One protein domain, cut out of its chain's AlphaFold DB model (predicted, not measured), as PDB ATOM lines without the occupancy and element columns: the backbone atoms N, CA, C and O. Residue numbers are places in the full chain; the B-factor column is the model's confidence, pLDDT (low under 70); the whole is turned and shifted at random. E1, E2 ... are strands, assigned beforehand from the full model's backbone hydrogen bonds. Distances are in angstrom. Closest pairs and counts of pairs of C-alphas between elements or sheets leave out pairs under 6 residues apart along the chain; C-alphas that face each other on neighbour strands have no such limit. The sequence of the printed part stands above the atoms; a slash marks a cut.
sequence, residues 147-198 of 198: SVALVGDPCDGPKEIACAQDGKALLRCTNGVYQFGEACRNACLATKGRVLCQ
ATOM      1  N   SER A 147       2.105  11.288 -16.766       93.50
ATOM      2  CA  SER A 147       2.027  12.393 -15.796       93.50
ATOM      3  C   SER A 147       0.628  12.997 -15.667       93.50
ATOM      4  O   SER A 147       0.268  13.490 -14.597       93.50
ATOM      5  N   VAL A 148      -0.152  12.955 -16.748       94.69
ATOM      6  CA  VAL A 148      -1.497  13.521 -16.840       94.69
ATOM      7  C   VAL A 148      -2.437  12.495 -17.464       94.69
ATOM      8  O   VAL A 148      -2.071  11.833 -18.432       94.69
ATOM      9  N   ALA A 149      -3.659  12.394 -16.942       95.94
ATOM     10  CA  ALA A 149      -4.723  11.553 -17.481       95.94
ATOM     11  C   ALA A 149      -6.111  12.169 -17.231       95.94
ATOM     12  O   ALA A 149      -6.275  13.141 -16.485       95.94
ATOM     13  N   LEU A 150      -7.127  11.583 -17.857       96.75
ATOM     14  CA  LEU A 150      -8.539  11.792 -17.563       96.75
ATOM     15  C   LEU A 150      -9.137  10.547 -16.909       96.75
ATOM     16  O   LEU A 150      -8.684   9.423 -17.118       96.75
ATOM     17  N   VAL A 151     -10.202  10.747 -16.135       95.81
ATOM     18  CA  VAL A 151     -11.010   9.629 -15.637       95.81
ATOM     19  C   VAL A 151     -11.592   8.868 -16.830       95.81
ATOM     20  O   VAL A 151     -12.185   9.470 -17.723       95.81
ATOM     21  N   GLY A 152     -11.429   7.547 -16.827       95.25
ATOM     22  CA  GLY A 152     -11.856   6.649 -17.896       95.25
ATOM     23  C   GLY A 152     -10.810   6.402 -18.984       95.25
ATOM     24  O   GLY A 152     -11.028   5.519 -19.810       95.25
ATOM     25  N   ASP A 153      -9.677   7.115 -18.987       95.44
ATOM     26  CA  ASP A 153      -8.590   6.805 -19.919       95.44
ATOM     27  C   ASP A 153      -8.051   5.387 -19.668       95.44
ATOM     28  O   ASP A 153      -7.939   4.976 -18.506       95.44
ATOM     29  N   PRO A 154      -7.672   4.644 -20.723       94.75
ATOM     30  CA  PRO A 154      -7.044   3.342 -20.565       94.75
ATOM     31  C   PRO A 154      -5.665   3.472 -19.907       94.75
ATOM     32  O   PRO A 154      -4.916   4.432 -20.131       94.75
ATOM     33  N   CYS A 155      -5.316   2.476 -19.108       94.06
ATOM     34  CA  CYS A 155      -4.011   2.341 -18.477       94.06
ATOM     35  C   CYS A 155      -3.655   0.865 -18.339       94.06
ATOM     36  O   CYS A 155      -4.543   0.014 -18.268       94.06
ATOM     37  N   ASP A 156      -2.362   0.558 -18.298       88.25
ATOM     38  CA  ASP A 156      -1.896  -0.831 -18.302       88.25
ATOM     39  C   ASP A 156      -1.175  -1.219 -17.004       88.25
ATOM     40  O   ASP A 156      -1.253  -2.364 -16.556       88.25
ATOM     41  N   GLY A 157      -0.531  -0.263 -16.329       82.12
ATOM     42  CA  GLY A 157       0.115  -0.496 -15.045       82.12
ATOM     43  C   GLY A 157      -0.869  -0.452 -13.864       82.12
ATOM     44  O   GLY A 157      -1.397   0.616 -13.556       82.12
ATOM     45  N   PRO A 158      -1.047  -1.538 -13.078       68.44
ATOM     46  CA  PRO A 158      -2.036  -1.627 -11.983       68.44
ATOM     47  C   PRO A 158      -1.773  -0.697 -10.782       68.44
ATOM     48  O   PRO A 158      -2.470  -0.762  -9.771       68.44
ATOM     49  N   LYS A 159      -0.731   0.134 -10.849       73.31
ATOM     50  CA  LYS A 159      -0.360   1.136  -9.838       73.31
ATOM     51  C   LYS A 159       0.091   2.447 -10.473       73.31
ATOM     52  O   LYS A 159       0.751   3.244  -9.813       73.31
ATOM     53  N   GLU A 160      -0.222   2.652 -11.749       88.25
ATOM     54  CA  GLU A 160       0.012   3.939 -12.380       88.25
ATOM     55  C   GLU A 160      -0.834   5.014 -11.704       88.25
ATOM     56  O   GLU A 160      -1.996   4.806 -11.334       88.25
ATOM     57  N   ILE A 161      -0.204   6.167 -11.527       93.25
ATOM     58  CA  ILE A 161      -0.794   7.340 -10.912       93.25
ATOM     59  C   ILE A 161      -0.542   8.502 -11.859       93.25
ATOM     60  O   ILE A 161       0.585   8.685 -12.315       93.25
ATOM     61  N   ALA A 162      -1.579   9.289 -12.108       95.25
ATOM     62  CA  ALA A 162      -1.534  10.448 -12.984       95.25
ATOM     63  C   ALA A 162      -2.198  11.646 -12.304       95.25
ATOM     64  O   ALA A 162      -3.067  11.479 -11.448       95.25
ATOM     65  N   CYS A 163      -1.817  12.862 -12.683       96.69
ATOM     66  CA  CYS A 163      -2.614  14.033 -12.348       96.69
ATOM     67  C   CYS A 163      -3.836  14.114 -13.262       96.69
ATOM     68  O   CYS A 163      -3.746  13.852 -14.461       96.69
ATOM     69  N   ALA A 164      -4.974  14.525 -12.711       96.62
ATOM     70  CA  ALA A 164      -6.097  14.954 -13.527       96.62
ATOM     71  C   ALA A 164      -5.673  16.140 -14.409       96.62
ATOM     72  O   ALA A 164      -4.837  16.952 -14.008       96.62
ATOM     73  N   GLN A 165      -6.256  16.252 -15.605       94.81
ATOM     74  CA  GLN A 165      -5.907  17.300 -16.575       94.81
ATOM     75  C   GLN A 165      -6.054  18.731 -16.030       94.81
ATOM     76  O   GLN A 165      -5.341  19.631 -16.467       94.81
ATOM     77  N   ASP A 166      -6.951  18.948 -15.072       94.25
ATOM     78  CA  ASP A 166      -7.143  20.241 -14.412       94.25
ATOM     79  C   ASP A 166      -6.117  20.529 -13.298       94.25
ATOM     80  O   ASP A 166      -6.128  21.616 -12.720       94.25
ATOM     81  N   GLY A 167      -5.244  19.566 -12.987       94.38
ATOM     82  CA  GLY A 167      -4.228  19.660 -11.947       94.38
ATOM     83  C   GLY A 167      -4.783  19.633 -10.522       94.38
ATOM     84  O   GLY A 167      -4.059  20.005  -9.603       94.38
ATOM     85  N   LYS A 168      -6.040  19.223 -10.299       95.81
ATOM     86  CA  LYS A 168      -6.692  19.308  -8.974       95.81
ATOM     87  C   LYS A 168      -6.850  17.977  -8.256       95.81
ATOM     88  O   LYS A 168      -7.160  17.960  -7.067       95.81
ATOM     89  N   ALA A 169      -6.650  16.865  -8.948       96.81
ATOM     90  CA  ALA A 169      -6.836  15.537  -8.386       96.81
ATOM     91  C   ALA A 169      -5.743  14.574  -8.838       96.81
ATOM     92  O   ALA A 169      -5.131  14.743  -9.893       96.81
ATOM     93  N   LEU A 170      -5.539  13.544  -8.029       95.94
ATOM     94  CA  LEU A 170      -4.707  12.396  -8.330       95.94
ATOM     95  C   LEU A 170      -5.611  11.254  -8.800       95.94
ATOM     96  O   LEU A 170      -6.606  10.911  -8.156       95.94
ATOM     97  N   LEU A 171      -5.258  10.671  -9.939       96.25
ATOM     98  CA  LEU A 171      -5.947   9.551 -10.566       96.25
ATOM     99  C   LEU A 171      -5.140   8.273 -10.372       96.25
ATOM    100  O   LEU A 171      -3.911   8.302 -10.382       96.25
ATOM    101  N   ARG A 172      -5.828   7.143 -10.208       94.44
ATOM    102  CA  ARG A 172      -5.213   5.824 -10.013       94.44
ATOM    103  C   ARG A 172      -5.708   4.865 -11.081       94.44
ATOM    104  O   ARG A 172      -6.915   4.757 -11.296       94.44
ATOM    105  N   CYS A 173      -4.792   4.145 -11.714       95.19
ATOM    106  CA  CYS A 173      -5.151   3.078 -12.633       95.19
ATOM    107  C   CYS A 173      -5.773   1.911 -11.859       95.19
ATOM    108  O   CYS A 173      -5.118   1.283 -11.030       95.19
ATOM    109  N   THR A 174      -7.050   1.630 -12.111       94.06
ATOM    110  CA  THR A 174      -7.798   0.551 -11.460       94.06
ATOM    111  C   THR A 174      -8.602  -0.197 -12.514       94.06
ATOM    112  O   THR A 174      -9.424   0.397 -13.207       94.06
ATOM    113  N   ASN A 175      -8.383  -1.511 -12.619       92.25
ATOM    114  CA  ASN A 175      -9.013  -2.376 -13.626       92.25
ATOM    115  C   ASN A 175      -8.780  -1.901 -15.075       92.25
ATOM    116  O   ASN A 175      -9.685  -1.954 -15.902       92.25
ATOM    117  N   GLY A 176      -7.569  -1.420 -15.371       91.88
ATOM    118  CA  GLY A 176      -7.171  -1.003 -16.719       91.88
ATOM    119  C   GLY A 176      -7.705   0.361 -17.165       91.88
ATOM    120  O   GLY A 176      -7.577   0.714 -18.336       91.88
ATOM    121  N   VAL A 177      -8.309   1.131 -16.253       94.75
ATOM    122  CA  VAL A 177      -8.755   2.506 -16.511       94.75
ATOM    123  C   VAL A 177      -8.376   3.447 -15.370       94.75
ATOM    124  O   VAL A 177      -8.366   3.059 -14.199       94.75
ATOM    125  N   TYR A 178      -8.079   4.704 -15.692       95.94
ATOM    126  CA  TYR A 178      -7.851   5.737 -14.689       95.94
ATOM    127  C   TYR A 178      -9.155   6.081 -13.971       95.94
ATOM    128  O   TYR A 178     -10.154   6.450 -14.586       95.94
ATOM    129  N   GLN A 179      -9.140   5.991 -12.646       95.94
ATOM    130  CA  GLN A 179     -10.250   6.379 -11.782       95.94
ATOM    131  C   GLN A 179      -9.822   7.522 -10.866       95.94
ATOM    132  O   GLN A 179      -8.633   7.716 -10.601       95.94
ATOM    133  N   PHE A 180     -10.800   8.281 -10.375       96.25
ATOM    134  CA  PHE A 180     -10.549   9.280  -9.345       96.25
ATOM    135  C   PHE A 180      -9.954   8.605  -8.102       96.25
ATOM    136  O   PHE A 180     -10.540   7.667  -7.567       96.25
ATOM    137  N   GLY A 181      -8.784   9.067  -7.666       93.62
ATOM    138  CA  GLY A 181      -8.145   8.606  -6.439       93.62
ATOM    139  C   GLY A 181      -8.470   9.532  -5.275       93.62
ATOM    140  O   GLY A 181      -9.130   9.134  -4.322       93.62
ATOM    141  N   GLU A 182      -7.993  10.772  -5.356       95.06
ATOM    142  CA  GLU A 182      -8.179  11.782  -4.312       95.06
ATOM    143  C   GLU A 182      -8.082  13.204  -4.875       95.06
ATOM    144  O   GLU A 182      -7.404  13.449  -5.875       95.06
ATOM    145  N   ALA A 183      -8.755  14.151  -4.222       96.56
ATOM    146  CA  ALA A 183      -8.595  15.569  -4.516       96.56
ATOM    147  C   ALA A 183      -7.347  16.096  -3.803       96.56
ATOM    148  O   ALA A 183      -7.153  15.846  -2.612       96.56
ATOM    149  N   CYS A 184      -6.518  16.854  -4.516       96.25
ATOM    150  CA  CYS A 184      -5.379  17.526  -3.915       96.25
ATOM    151  C   CYS A 184      -5.841  18.805  -3.212       96.25
ATOM    152  O   CYS A 184      -6.767  19.479  -3.668       96.25
ATOM    153  N   ARG A 185      -5.188  19.157  -2.100       95.06
ATOM    154  CA  ARG A 185      -5.544  20.360  -1.338       95.06
ATOM    155  C   ARG A 185      -5.247  21.623  -2.142       95.06
ATOM    156  O   ARG A 185      -6.070  22.532  -2.161       95.06
ATOM    157  N   ASN A 186      -4.080  21.664  -2.775       93.25
ATOM    158  CA  ASN A 186      -3.618  22.804  -3.552       93.25
ATOM    159  C   ASN A 186      -3.520  22.448  -5.036       93.25
ATOM    160  O   ASN A 186      -4.189  23.055  -5.868       93.25
ATOM    161  N   ALA A 187      -2.686  21.460  -5.362       94.62
ATOM    162  CA  ALA A 187      -2.432  21.054  -6.737       94.62
ATOM    163  C   ALA A 187      -1.899  19.622  -6.803       94.62
ATOM    164  O   ALA A 187      -1.264  19.132  -5.870       94.62
ATOM    165  N   CYS A 188      -2.122  18.971  -7.937       95.69
ATOM    166  CA  CYS A 188      -1.425  17.760  -8.328       95.69
ATOM    167  C   CYS A 188      -0.188  18.138  -9.141       95.69
ATOM    168  O   CYS A 188      -0.288  18.841 -10.147       95.69
ATOM    169  N   LEU A 189       0.980  17.658  -8.717       93.38
ATOM    170  CA  LEU A 189       2.239  17.884  -9.410       93.38
ATOM    171  C   LEU A 189       2.792  16.584  -9.975       93.38
ATOM    172  O   LEU A 189       3.050  15.632  -9.236       93.38
ATOM    173  N   ALA A 190       3.070  16.597 -11.275       90.38
ATOM    174  CA  ALA A 190       3.831  15.560 -11.945       90.38
ATOM    175  C   ALA A 190       5.259  16.056 -12.213       90.38
ATOM    176  O   ALA A 190       5.501  16.862 -13.109       90.38
ATOM    177  N   THR A 191       6.225  15.612 -11.408       83.00
ATOM    178  CA  THR A 191       7.626  16.042 -11.516       83.00
ATOM    179  C   THR A 191       8.571  14.848 -11.476       83.00
ATOM    180  O   THR A 191       8.477  13.993 -10.597       83.00
ATOM    181  N   LYS A 192       9.519  14.789 -12.424       74.12
ATOM    182  CA  LYS A 192      10.594  13.773 -12.475       74.12
ATOM    183  C   LYS A 192      10.083  12.327 -12.310       74.12
ATOM    184  O   LYS A 192      10.619  11.572 -11.502       74.12
ATOM    185  N   GLY A 193       9.021  11.970 -13.035       73.12
ATOM    186  CA  GLY A 193       8.433  10.624 -12.992       73.12
ATOM    187  C   GLY A 193       7.652  10.304 -11.713       73.12
ATOM    188  O   GLY A 193       7.363   9.141 -11.452       73.12
ATOM    189  N   ARG A 194       7.323  11.309 -10.893       83.94
ATOM    190  CA  ARG A 194       6.478  11.159  -9.706       83.94
ATOM    191  C   ARG A 194       5.256  12.051  -9.807       83.94
ATOM    192  O   ARG A 194       5.361  13.186 -10.264       83.94
ATOM    193  N   VAL A 195       4.135  11.539  -9.320       91.38
ATOM    194  CA  VAL A 195       2.864  12.253  -9.201       91.38
ATOM    195  C   VAL A 195       2.508  12.347  -7.721       91.38
ATOM    196  O   VAL A 195       2.519  11.333  -7.024       91.38
ATOM    197  N   LEU A 196       2.242  13.559  -7.233       91.06
ATOM    198  CA  LEU A 196       1.910  13.811  -5.830       91.06
ATOM    199  C   LEU A 196       0.953  14.995  -5.664       91.06
ATOM    200  O   LEU A 196       1.030  15.975  -6.404       91.06
ATOM    201  N   CYS A 197       0.091  14.914  -4.653       93.38
ATOM    202  CA  CYS A 197      -0.696  16.054  -4.197       93.38
ATOM    203  C   CYS A 197       0.129  16.961  -3.274       93.38
ATOM    204  O   CYS A 197       0.870  16.475  -2.416       93.38
ATOM    205  N   GLN A 198      -0.051  18.271  -3.439       90.06
ATOM    206  CA  GLN A 198       0.374  19.324  -2.513       90.06
ATOM    207  C   GLN A 198      -0.806  19.924  -1.751       90.06
ATOM    208  O   GLN A 198      -1.951  19.880  -2.262       90.06
TER     209      GLN A 198
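What this domain is: This is residues 147 to 198 of the 198 residues of an uncharacterized protein of Myxococcales bacterium 68-20 (UniProt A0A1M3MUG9). A small, twisted sheet of three strands, E1, E2 and E3, has a two-strand hairpin, E4 and E5, set crosswise and only partly face to face with it, as a small sandwich. Before E1 a long loop, residues 147 to 160, begins beside that edge strand, swings away and comes back to it. The printed part has 52 residues with no named helix and five named strands, E1 to E5 in order along the chain; it is all strand by class, though 25 of the 52 residues, under half, are in named strands. Both sheets are antiparallel, in the orders E1, E2, E3 and E4, E5. The whole is compact, with a radius of gyration of the C-alphas of 9.7 A, and spans 27 by 20 by 14 A.

Where its parts are: Start at C-alpha 147, at (2.027, 12.393, -15.796), and go through residues 147 to 160, which hold no named element. Find C-alpha 161 at (-0.794, 7.340, -10.912), where E1 begins; it runs over residues 161 to 164, 9.6 A. E2 follows at residues 169 to 174, 15.3 A long, and then E3, the longest strand, at residues 177 to 183, 17.7 A. E4 is residues 188 to 191, 9.7 A, and E5 is residues 194 to 197, 10.3 A, ending at C-alpha 197, at (-0.696, 16.054, -4.197).

How they stand to each other: Look first at residues 148 to 149, which pair in parallel with residues 163 to 164 of E1. E1, E2 and E3 form a meander, each strand the antiparallel neighbour of the one before; E2 is the inner strand. E1 and E2 are a hairpin at 136 degrees, with N 164 and O 169 2.8 A apart, within hydrogen-bond range. E2 and E3 are a hairpin at 146 degrees, with N 172 and O 179 at 2.9 A. E4 and E5 are a hairpin at 157 degrees, with N 191 and O 194 at 2.8 A. The two sheets form a sandwich, two sheets face to face, with strands at 53 degrees to each other and facing parts 9.0 A centre to centre. The closest C-alphas of E1 and E4 are those of Cys 163 and Cys 188, 5.6 A apart; E3 and E4 are apart.

The domain as a whole: The C-alphas farthest apart are those of Asp 156 and Asn 186, 27.9 A. The printed part has no cut, and its four links between strands are tight. The sheet E1, E2, E3 is only just strongly twisted, with C-alphas up to 4.1 A off its best plane. The mean pLDDT of the printed part is 91.9, and residue 158 alone is under 70.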